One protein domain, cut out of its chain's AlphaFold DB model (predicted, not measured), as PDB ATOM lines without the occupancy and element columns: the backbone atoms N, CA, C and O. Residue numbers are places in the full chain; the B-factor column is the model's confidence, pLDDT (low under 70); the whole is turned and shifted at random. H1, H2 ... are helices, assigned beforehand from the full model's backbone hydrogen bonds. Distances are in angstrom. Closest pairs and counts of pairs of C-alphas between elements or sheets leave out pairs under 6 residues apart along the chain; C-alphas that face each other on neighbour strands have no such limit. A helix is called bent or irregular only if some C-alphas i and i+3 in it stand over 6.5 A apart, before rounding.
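What this domain is: This is residues 63 to 137 of the 544 residues of an uncharacterized protein of Ajellomyces capsulatus (strain G186AR / H82 / ATCC MYA-2454 / RMSCC 2432) (UniProt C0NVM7). Two long helices, H1 and H4, run the same way and overlap over part of their lengths, residues 74 to 81 of H1 packing on residues 119 to 125 of H4, while the chain between them folds back and makes a small head of H2, H3 and loops to one side. H2 packs on H1, and residues 130 to 137, most of them in H4, stick out. The 75 printed residues have four named helices, in the order H1, H2, H3, H4, and no named strand; the class is all helix. The whole is only just loose, close to compact, with a radius of gyration of the C-alphas of 13.9 A, and elongated, spanning 47 by 28 by 16 A.

Where its parts are: H1, residues 63 to 83, begins at C-alpha 63 (13.548, 103.097, 14.641) and is 30.3 A long. H2, residues 92 to 96, measures 6.5 A. H3, residues 105 to 114, measures 15.1 A and is irregular, C-alphas 106 and 109 being 7.4 A apart. H4, residues 119 to 135, is 24.3 A long and ends at C-alpha 135 (42.558, 70.962, 5.638).

How they stand to each other: H1 touches H2 with residues 71 to 78 alone; the closest C-alphas, of Arg 71 and Gln 96, are 7.0 A apart. H2 and H3 are near each other, with 5 pairs of C-alphas within 10 A. H3 and H4 are close but not clearly touching, at a steep tilt of 67 degrees; their closest C-alphas, of Trp 114 and Gly 120, are 6.5 A apart. H1 and H4 touch at a shallow tilt of 30 degrees, the same way; their closest C-alphas, of Leu 81 and Arg 122, are 5.4 A apart. H1 and H3 are apart, and so are H2 and H4. Every O i to N i+4 pair is within hydrogen-bond range in H1 and H2, against 4 of 6 in H3 and 12 of 13 in H4.

The domain as a whole: The two C-alphas farthest apart, of Asn 100 and Arg 137, are 47.5 A apart. The printed part has no cut and no long link. Residues 99 to 102 have pLDDT under 70.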
ATOM      1  N   ILE A  63      12.891 103.871  13.585       86.27
ATOM      2  CA  ILE A  63      13.548 103.097  14.641       86.27
ATOM      3  C   ILE A  63      12.957 101.680  14.715       86.27
ATOM      4  O   ILE A  63      13.706 100.718  14.884       86.27
ATOM      5  N   GLU A  64      11.645 101.513  14.553       87.70
ATOM      6  CA  GLU A  64      10.984 100.208  14.534       87.70
ATOM      7  C   GLU A  64      11.296  99.399  13.278       87.70
ATOM      8  O   GLU A  64      11.580  98.208  13.411       87.70
ATOM      9  N   ALA A  65      11.373 100.026  12.099       89.82
ATOM     10  CA  ALA A  65      11.870  99.371  10.889       89.82
ATOM     11  C   ALA A  65      13.303  98.834  11.084       89.82
ATOM     12  O   ALA A  65      13.567  97.664  10.810       89.82
ATOM     13  N   ILE A  66      14.205  99.631  11.673       88.69
ATOM     14  CA  ILE A  66      15.585  99.216  11.995       88.69
ATOM     15  C   ILE A  66      15.613  98.086  13.047       88.69
ATOM     16  O   ILE A  66      16.455  97.184  12.975       88.69
ATOM     17  N   ARG A  67      14.697  98.086  14.031       87.13
ATOM     18  CA  ARG A  67      14.540  96.959  14.974       87.13
ATOM     19  C   ARG A  67      14.034  95.700  14.259       87.13
ATOM     20  O   ARG A  67      14.521  94.612  14.560       87.13
ATOM     21  N   ALA A  68      13.074  95.823  13.344       89.73
ATOM     22  CA  ALA A  68      12.491  94.707  12.599       89.73
ATOM     23  C   ALA A  68      13.508  94.067  11.642       89.73
ATOM     24  O   ALA A  68      13.697  92.852  11.692       89.73
ATOM     25  N   GLU A  69      14.238  94.877  10.870       92.14
ATOM     26  CA  GLU A  69      15.350  94.434  10.020       92.14
ATOM     27  C   GLU A  69      16.395  93.671  10.847       92.14
ATOM     28  O   GLU A  69      16.726  92.533  10.523       92.14
ATOM     29  N   ARG A  70      16.826  94.220  11.994       89.32
ATOM     30  CA  ARG A  70      17.770  93.542  12.901       89.32
ATOM     31  C   ARG A  70      17.246  92.200  13.429       89.32
ATOM     32  O   ARG A  70      18.036  91.268  13.577       89.32
ATOM     33  N   ARG A  71      15.946  92.081  13.732       90.33
ATOM     34  CA  ARG A  71      15.338  90.802  14.155       90.33
ATOM     35  C   ARG A  71      15.345  89.780  13.019       90.33
ATOM     36  O   ARG A  71      15.740  88.642  13.260       90.33
ATOM     37  N   ALA A  72      14.971  90.178  11.804       93.16
ATOM     38  CA  ALA A  72      14.993  89.307  10.626       93.16
ATOM     39  C   ALA A  72      16.423  88.851  10.276       93.16
ATOM     40  O   ALA A  72      16.656  87.669  10.019       93.16
ATOM     41  N   ASP A  73      17.395  89.764  10.354       93.57
ATOM     42  CA  ASP A  73      18.821  89.478  10.188       93.57
ATOM     43  C   ASP A  73      19.334  88.466  11.221       93.57
ATOM     44  O   ASP A  73      19.974  87.478  10.855       93.57
ATOM     45  N   ASN A  74      19.019  88.676  12.505       93.50
ATOM     46  CA  ASN A  74      19.377  87.747  13.575       93.50
ATOM     47  C   ASN A  74      18.706  86.376  13.398       93.50
ATOM     48  O   ASN A  74      19.372  85.364  13.599       93.50
ATOM     49  N   LEU A  75      17.428  86.319  13.008       94.93
ATOM     50  CA  LEU A  75      16.695  85.065  12.789       94.93
ATOM     51  C   LEU A  75      17.300  84.244  11.640       94.93
ATOM     52  O   LEU A  75      17.537  83.046  11.788       94.93
ATOM     53  N   ARG A  76      17.617  84.894  10.515       95.93
ATOM     54  CA  ARG A  76      18.307  84.263   9.380       95.93
ATOM     55  C   ARG A  76      19.692  83.744   9.775       95.93
ATOM     56  O   ARG A  76      20.087  82.655   9.366       95.93
ATOM     57  N   ASP A  77      20.431  84.511  10.571       96.67
ATOM     58  CA  ASP A  77      21.782  84.138  10.996       96.67
ATOM     59  C   ASP A  77      21.785  83.046  12.083       96.67
ATOM     60  O   ASP A  77      22.726  82.251  12.132       96.67
ATOM     61  N   TYR A  78      20.720  82.959  12.889       96.63
ATOM     62  CA  TYR A  78      20.414  81.846  13.794       96.63
ATOM     63  C   TYR A  78      20.105  80.561  13.014       96.63
ATOM     64  O   TYR A  78      20.772  79.549  13.226       96.63
ATOM     65  N   GLY A  79      19.159  80.615  12.064       96.51
ATOM     66  CA  GLY A  79      18.778  79.469  11.229       96.51
ATOM     67  C   GLY A  79      19.959  78.905  10.440       96.51
ATOM     68  O   GLY A  79      20.250  77.716  10.521       96.51
ATOM     69  N   TYR A  80      20.749  79.770   9.792       96.50
ATOM     70  CA  TYR A  80      21.971  79.339   9.104       96.50
ATOM     71  C   TYR A  80      22.957  78.625  10.045       96.50
ATOM     72  O   TYR A  80      23.650  77.694   9.631       96.50
ATOM     73  N   LEU A  81      23.082  79.077  11.298       95.93
ATOM     74  CA  LEU A  81      24.011  78.486  12.260       95.93
ATOM     75  C   LEU A  81      23.576  77.066  12.652       95.93
ATOM     76  O   LEU A  81      24.413  76.162  12.622       95.93
ATOM     77  N   THR A  82      22.290  76.861  12.948       95.16
ATOM     78  CA  THR A  82      21.735  75.557  13.349       95.16
ATOM     79  C   THR A  82      21.627  74.576  12.177       95.16
ATOM     80  O   THR A  82      22.090  73.442  12.301       95.16
ATOM     81  N   GLU A  83      21.156  75.013  11.001       95.93
ATOM     82  CA  GLU A  83      21.147  74.228   9.747       95.93
ATOM     83  C   GLU A  83      22.534  73.684   9.368       95.93
ATOM     84  O   GLU A  83      22.663  72.666   8.685       95.93
ATOM     85  N   ARG A  84      23.600  74.378   9.785       94.52
ATOM     86  CA  ARG A  84      24.996  74.008   9.513       94.52
ATOM     87  C   ARG A  84      25.675  73.279  10.672       94.52
ATOM     88  O   ARG A  84      26.901  73.189  10.668       94.52
ATOM     89  N   GLY A  85      24.918  72.768  11.646       93.39
ATOM     90  CA  GLY A  85      25.437  71.993  12.783       93.39
ATOM     91  C   GLY A  85      26.231  72.809  13.811       93.39
ATOM     92  O   GLY A  85      26.866  72.233  14.701       93.39
ATOM     93  N   GLY A  86      26.214  74.138  13.688       94.94
ATOM     94  CA  GLY A  86      26.694  75.054  14.711       94.94
ATOM     95  C   GLY A  86      25.640  75.247  15.800       94.94
ATOM     96  O   GLY A  86      24.484  74.855  15.645       94.94
ATOM     97  N   ARG A  87      26.036  75.869  16.913       95.35
ATOM     98  CA  ARG A  87      25.139  76.158  18.036       95.35
ATOM     99  C   ARG A  87      25.183  77.632  18.421       95.35
ATOM    100  O   ARG A  87      26.276  78.207  18.438       95.35
ATOM    101  N   PRO A  88      24.019  78.243  18.697       96.09
ATOM    102  CA  PRO A  88      23.930  79.607  19.191       96.09
ATOM    103  C   PRO A  88      24.401  79.677  20.651       96.09
ATOM    104  O   PRO A  88      24.066  78.821  21.460       96.09
ATOM    105  N   ALA A  89      25.140  80.727  21.007       95.40
ATOM    106  CA  ALA A  89      25.684  80.931  22.356       95.40
ATOM    107  C   ALA A  89      24.635  81.342  23.416       95.40
ATOM    108  O   ALA A  89      24.961  81.515  24.590       95.40
ATOM    109  N   PHE A  90      23.398  81.566  22.972       93.72
ATOM    110  CA  PHE A  90      22.217  81.945  23.745       93.72
ATOM    111  C   PHE A  90      20.970  81.728  22.868       93.72
ATOM    112  O   PHE A  90      21.062  81.913  21.646       93.72
ATOM    113  N   PRO A  91      19.817  81.350  23.443       92.51
ATOM    114  CA  PRO A  91      18.609  81.051  22.680       92.51
ATOM    115  C   PRO A  91      17.971  82.329  22.101       92.51
ATOM    116  O   PRO A  91      18.322  83.453  22.483       92.51
ATOM    117  N   LEU A  92      17.082  82.161  21.120       91.46
ATOM    118  CA  LEU A  92      16.600  83.235  20.242       91.46
ATOM    119  C   LEU A  92      15.874  84.357  21.008       91.46
ATOM    120  O   LEU A  92      15.983  85.532  20.657       91.46
ATOM    121  N   GLU A  93      15.194  84.005  22.090       88.72
ATOM    122  CA  GLU A  93      14.430  84.887  22.974       88.72
ATOM    123  C   GLU A  93      15.350  85.935  23.618       88.72
ATOM    124  O   GLU A  93      15.011  87.116  23.695       88.72
ATOM    125  N   VAL A  94      16.571  85.537  23.992       88.63
ATOM    126  CA  VAL A  94      17.597  86.413  24.585       88.63
ATOM    127  C   VAL A  94      18.140  87.409  23.553       88.63
ATOM    128  O   VAL A  94      18.482  88.541  23.899       88.63
ATOM    129  N   ALA A  95      18.159  87.039  22.269       86.24
ATOM    130  CA  ALA A  95      18.505  87.945  21.172       86.24
ATOM    131  C   ALA A  95      17.377  88.931  20.807       86.24
ATOM    132  O   ALA A  95      17.641  89.940  20.150       86.24
ATOM    133  N   GLN A  96      16.133  88.639  21.204       83.31
ATOM    134  CA  GLN A  96      14.957  89.490  20.979       83.31
ATOM    135  C   GLN A  96      14.581  90.350  22.199       83.31
ATOM    136  O   GLN A  96      13.876  91.348  22.040       83.31
ATOM    137  N   ALA A  97      15.056  89.983  23.393       80.19
ATOM    138  CA  ALA A  97      14.833  90.692  24.647       80.19
ATOM    139  C   ALA A  97      15.239  92.179  24.572       80.19
ATOM    140  O   ALA A  97      16.235  92.542  23.943       80.19
ATOM    141  N   ASN A  98      14.490  93.057  25.243       71.59
ATOM    142  CA  ASN A  98      14.808  94.486  25.268       71.59
ATOM    143  C   ASN A  98      16.136  94.753  25.998       71.59
ATOM    144  O   ASN A  98      16.342  94.272  27.108       71.59
ATOM    145  N   ILE A  99      16.982  95.606  25.406       67.13
ATOM    146  CA  ILE A  99      18.330  95.968  25.897       67.13
ATOM    147  C   ILE A  99      18.318  96.473  27.355       67.13
ATOM    148  O   ILE A  99      19.289  96.289  28.079       67.13
ATOM    149  N   ASN A 100      17.206  97.064  27.805       60.94
ATOM    150  CA  ASN A 100      17.028  97.579  29.168       60.94
ATOM    151  C   ASN A 100      16.935  96.476  30.248       60.94
ATOM    152  O   ASN A 100      16.872  96.789  31.438       60.94
ATOM    153  N   ILE A 101      16.889  95.195  29.866       64.91
ATOM    154  CA  ILE A 101      16.978  94.066  30.795       64.91
ATOM    155  C   ILE A 101      18.458  93.878  31.151       64.91
ATOM    156  O   ILE A 101      19.192  93.156  30.487       64.91
ATOM    157  N   ASN A 102      18.890  94.543  32.226       60.01
ATOM    158  CA  ASN A 102      20.285  94.603  32.694       60.01
ATOM    159  C   ASN A 102      20.898  93.258  33.154       60.01
ATOM    160  O   ASN A 102      21.972  93.262  33.749       60.01
ATOM    161  N   HIS A 103      20.225  92.125  32.947       74.17
ATOM    162  CA  HIS A 103      20.702  90.806  33.352       74.17
ATOM    163  C   HIS A 103      20.163  89.731  32.402       74.17
ATOM    164  O   HIS A 103      18.970  89.427  32.404       74.17
ATOM    165  N   PHE A 104      21.050  89.127  31.606       82.90
ATOM    166  CA  PHE A 104      20.709  88.038  30.675       82.90
ATOM    167  C   PHE A 104      20.892  86.645  31.310       82.90
ATOM    168  O   PHE A 104      21.046  85.649  30.599       82.90
ATOM    169  N   GLY A 105      20.913  86.570  32.646       86.58
ATOM    170  CA  GLY A 105      21.139  85.335  33.392       86.58
ATOM    171  C   GLY A 105      22.480  84.688  33.043       86.58
ATOM    172  O   GLY A 105      23.502  85.360  32.896       86.58
ATOM    173  N   GLU A 106      22.468  83.371  32.853       88.80
ATOM    174  CA  GLU A 106      23.637  82.575  32.451       88.80
ATOM    175  C   GLU A 106      24.269  83.003  31.112       88.80
ATOM    176  O   GLU A 106      25.460  82.779  30.890       88.80
ATOM    177  N   HIS A 107      23.517  83.677  30.236       90.93
ATOM    178  CA  HIS A 107      24.002  84.114  28.925       90.93
ATOM    179  C   HIS A 107      24.748  85.455  28.947       90.93
ATOM    180  O   HIS A 107      25.331  85.832  27.929       90.93
ATOM    181  N   GLU A 108      24.763  86.180  30.073       90.73
ATOM    182  CA  GLU A 108      25.304  87.546  30.168       90.73
ATOM    183  C   GLU A 108      26.729  87.660  29.607       90.73
ATOM    184  O   GLU A 108      27.003  88.536  28.790       90.73
ATOM    185  N   VAL A 109      27.605  86.705  29.926       91.30
ATOM    186  CA  VAL A 109      28.997  86.677  29.444       91.30
ATOM    187  C   VAL A 109      29.090  86.466  27.922       91.30
ATOM    188  O   VAL A 109      30.011  86.971  27.278       91.30
ATOM    189  N   MET A 110      28.146  85.738  27.317       93.97
ATOM    190  CA  MET A 110      28.092  85.551  25.862       93.97
ATOM    191  C   MET A 110      27.501  86.770  25.151       93.97
ATOM    192  O   MET A 110      27.994  87.137  24.085       93.97
ATOM    193  N   ILE A 111      26.533  87.457  25.763       91.71
ATOM    194  CA  ILE A 111      26.020  88.746  25.275       91.71
ATOM    195  C   ILE A 111      27.090  89.847  25.397       91.71
ATOM    196  O   ILE A 111      27.249  90.648  24.481       91.71
ATOM    197  N   GLU A 112      27.913  89.846  26.445       89.72
ATOM    198  CA  GLU A 112      29.024  90.799  26.636       89.72
ATOM    199  C   GLU A 112      30.200  90.557  25.655       89.72
ATOM    200  O   GLU A 112      31.042  91.438  25.432       89.72
ATOM    201  N   TYR A 113      30.243  89.378  25.019       92.02
ATOM    202  CA  TYR A 113      31.221  88.998  23.993       92.02
ATOM    203  C   TYR A 113      30.711  89.166  22.548       92.02
ATOM    204  O   TYR A 113      31.476  89.595  21.680       92.02
ATOM    205  N   TRP A 114      29.443  88.838  22.281       93.29
ATOM    206  CA  TRP A 114      28.840  88.842  20.939       93.29
ATOM    207  C   TRP A 114      27.879  90.005  20.661       93.29
ATOM    208  O   TRP A 114      27.599  90.296  19.496       93.29
ATOM    209  N   GLY A 115      27.356  90.648  21.705       89.80
ATOM    210  CA  GLY A 115      26.083  91.364  21.649       89.80
ATOM    211  C   GLY A 115      24.897  90.408  21.472       89.80
ATOM    212  O   GLY A 115      25.060  89.197  21.325       89.80
ATOM    213  N   GLN A 116      23.685  90.961  21.415       89.09
ATOM    214  CA  GLN A 116      22.471  90.236  21.019       89.09
ATOM    215  C   GLN A 116      22.456  89.980  19.495       89.09
ATOM    216  O   GLN A 116      21.602  90.495  18.772       89.09
ATOM    217  N   SER A 117      23.444  89.252  18.965       92.69
ATOM    218  CA  SER A 117      23.492  88.906  17.539       92.69
ATOM    219  C   SER A 117      24.222  87.603  17.220       92.69
ATOM    220  O   SER A 117      25.253  87.260  17.808       92.69
ATOM    221  N   TYR A 118      23.703  86.908  16.207       96.01
ATOM    222  CA  TYR A 118      24.271  85.676  15.665       96.01
ATOM    223  C   TYR A 118      25.246  85.911  14.506       96.01
ATOM    224  O   TYR A 118      26.022  85.011  14.196       96.01
ATOM    225  N   LEU A 119      25.311  87.116  13.924       95.32
ATOM    226  CA  LEU A 119      26.190  87.426  12.784       95.32
ATOM    227  C   LEU A 119      27.662  87.082  13.065       95.32
ATOM    228  O   LEU A 119      28.336  86.451  12.248       95.32
ATOM    229  N   GLY A 120      28.169  87.446  14.246       95.20
ATOM    230  CA  GLY A 120      29.535  87.113  14.661       95.20
ATOM    231  C   GLY A 120      29.764  85.605  14.836       95.20
ATOM    232  O   GLY A 120      30.808  85.084  14.430       95.20
ATOM    233  N   GLN A 121      28.772  84.905  15.392       96.49
ATOM    234  CA  GLN A 121      28.789  83.462  15.658       96.49
ATOM    235  C   GLN A 121      28.784  82.678  14.339       96.49
ATOM    236  O   GLN A 121      29.708  81.911  14.061       96.49
ATOM    237  N   ARG A 122      27.817  82.987  13.466       96.35
ATOM    238  CA  ARG A 122      27.689  82.501  12.088       96.35
ATOM    239  C   ARG A 122      28.985  82.699  11.304       96.35
ATOM    240  O   ARG A 122      29.481  81.762  10.686       96.35
ATOM    241  N   ASN A 123      29.585  83.889  11.370       96.77
ATOM    242  CA  ASN A 123      30.826  84.183  10.650       96.77
ATOM    243  C   ASN A 123      32.034  83.384  11.188       96.77
ATOM    244  O   ASN A 123      32.872  82.964  10.387       96.77
ATOM    245  N   ARG A 124      32.121  83.097  12.502       96.08
ATOM    246  CA  ARG A 124      33.127  82.155  13.043       96.08
ATOM    247  C   ARG A 124      32.885  80.721  12.585       96.08
ATOM    248  O   ARG A 124      33.849  80.054  12.215       96.08
ATOM    249  N   TRP A 125      31.635  80.262  12.583       97.50
ATOM    250  CA  TRP A 125      31.290  78.912  12.133       97.50
ATOM    251  C   TRP A 125      31.619  78.722  10.647       97.50
ATOM    252  O   TRP A 125      32.342  77.801  10.279       97.50
ATOM    253  N   VAL A 126      31.239  79.674   9.791       97.14
ATOM    254  CA  VAL A 126      31.600  79.684   8.361       97.14
ATOM    255  C   VAL A 126      33.119  79.723   8.149       97.14
ATOM    256  O   VAL A 126      33.631  79.030   7.268       97.14
ATOM    257  N   ALA A 127      33.874  80.481   8.952       97.50
ATOM    258  CA  ALA A 127      35.340  80.485   8.889       97.50
ATOM    259  C   ALA A 127      35.963  79.128   9.281       97.50
ATOM    260  O   ALA A 127      36.984  78.734   8.704       97.50
ATOM    261  N   PHE A 128      35.331  78.400  10.206       97.89
ATOM    262  CA  PHE A 128      35.695  77.037  10.592       97.89
ATOM    263  C   PHE A 128      35.372  76.008   9.499       97.89
ATOM    264  O   PHE A 128      36.287  75.307   9.073       97.89
ATOM    265  N   LEU A 129      34.152  75.978   8.952       96.42
ATOM    266  CA  LEU A 129      33.793  75.077   7.840       96.42
ATOM    267  C   LEU A 129      34.707  75.309   6.617       96.42
ATOM    268  O   LEU A 129      35.225  74.376   6.001       96.42
ATOM    269  N   ASN A 130      35.010  76.576   6.309       97.05
ATOM    270  CA  ASN A 130      35.973  76.942   5.264       97.05
ATOM    271  C   ASN A 130      37.435  76.623   5.628       97.05
ATOM    272  O   ASN A 130      38.307  76.693   4.763       97.05
ATOM    273  N   HIS A 131      37.757  76.312   6.885       96.65
ATOM    274  CA  HIS A 131      39.048  75.740   7.275       96.65
ATOM    275  C   HIS A 131      39.046  74.220   7.122       96.65
ATOM    276  O   HIS A 131      39.959  73.720   6.471       96.65
ATOM    277  N   GLN A 132      38.015  73.516   7.606       96.42
ATOM    278  CA  GLN A 132      37.867  72.061   7.453       96.42
ATOM    279  C   GLN A 132      38.042  71.628   5.991       96.42
ATOM    280  O   GLN A 132      38.865  70.760   5.703       96.42
ATOM    281  N   LYS A 133      37.370  72.317   5.059       95.89
ATOM    282  CA  LYS A 133      37.448  72.066   3.605       95.89
ATOM    283  C   LYS A 133      38.811  72.358   2.977       95.89
ATOM    284  O   LYS A 133      39.139  71.798   1.938       95.89
ATOM    285  N   ARG A 134      39.622  73.230   3.589       96.70
ATOM    286  CA  ARG A 134      41.012  73.469   3.163       96.70
ATOM    287  C   ARG A 134      41.956  72.411   3.730       96.70
ATOM    288  O   ARG A 134      42.792  71.918   2.982       96.70
ATOM    289  N   SER A 135      41.787  72.035   4.997       96.71
ATOM    290  CA  SER A 135      42.558  70.962   5.638       96.71
ATOM    291  C   SER A 135      42.291  69.588   5.012       96.71
ATOM    292  O   SER A 135      43.183  68.755   4.978       96.71
ATOM    293  N   ARG A 136      41.089  69.355   4.469       97.01
ATOM    294  CA  ARG A 136      40.683  68.112   3.782       97.01
ATOM    295  C   ARG A 136      40.871  68.157   2.255       97.01
ATOM    296  O   ARG A 136      40.276  67.362   1.538       97.01
ATOM    297  N   ARG A 137      41.670  69.094   1.720       96.32
ATOM    298  CA  ARG A 137      41.822  69.267   0.258       96.32
ATOM    299  C   ARG A 137      42.622  68.141  -0.414       96.32
ATOM    300  O   ARG A 137      42.313  67.781  -1.544       96.32
TER     301      ARG A 137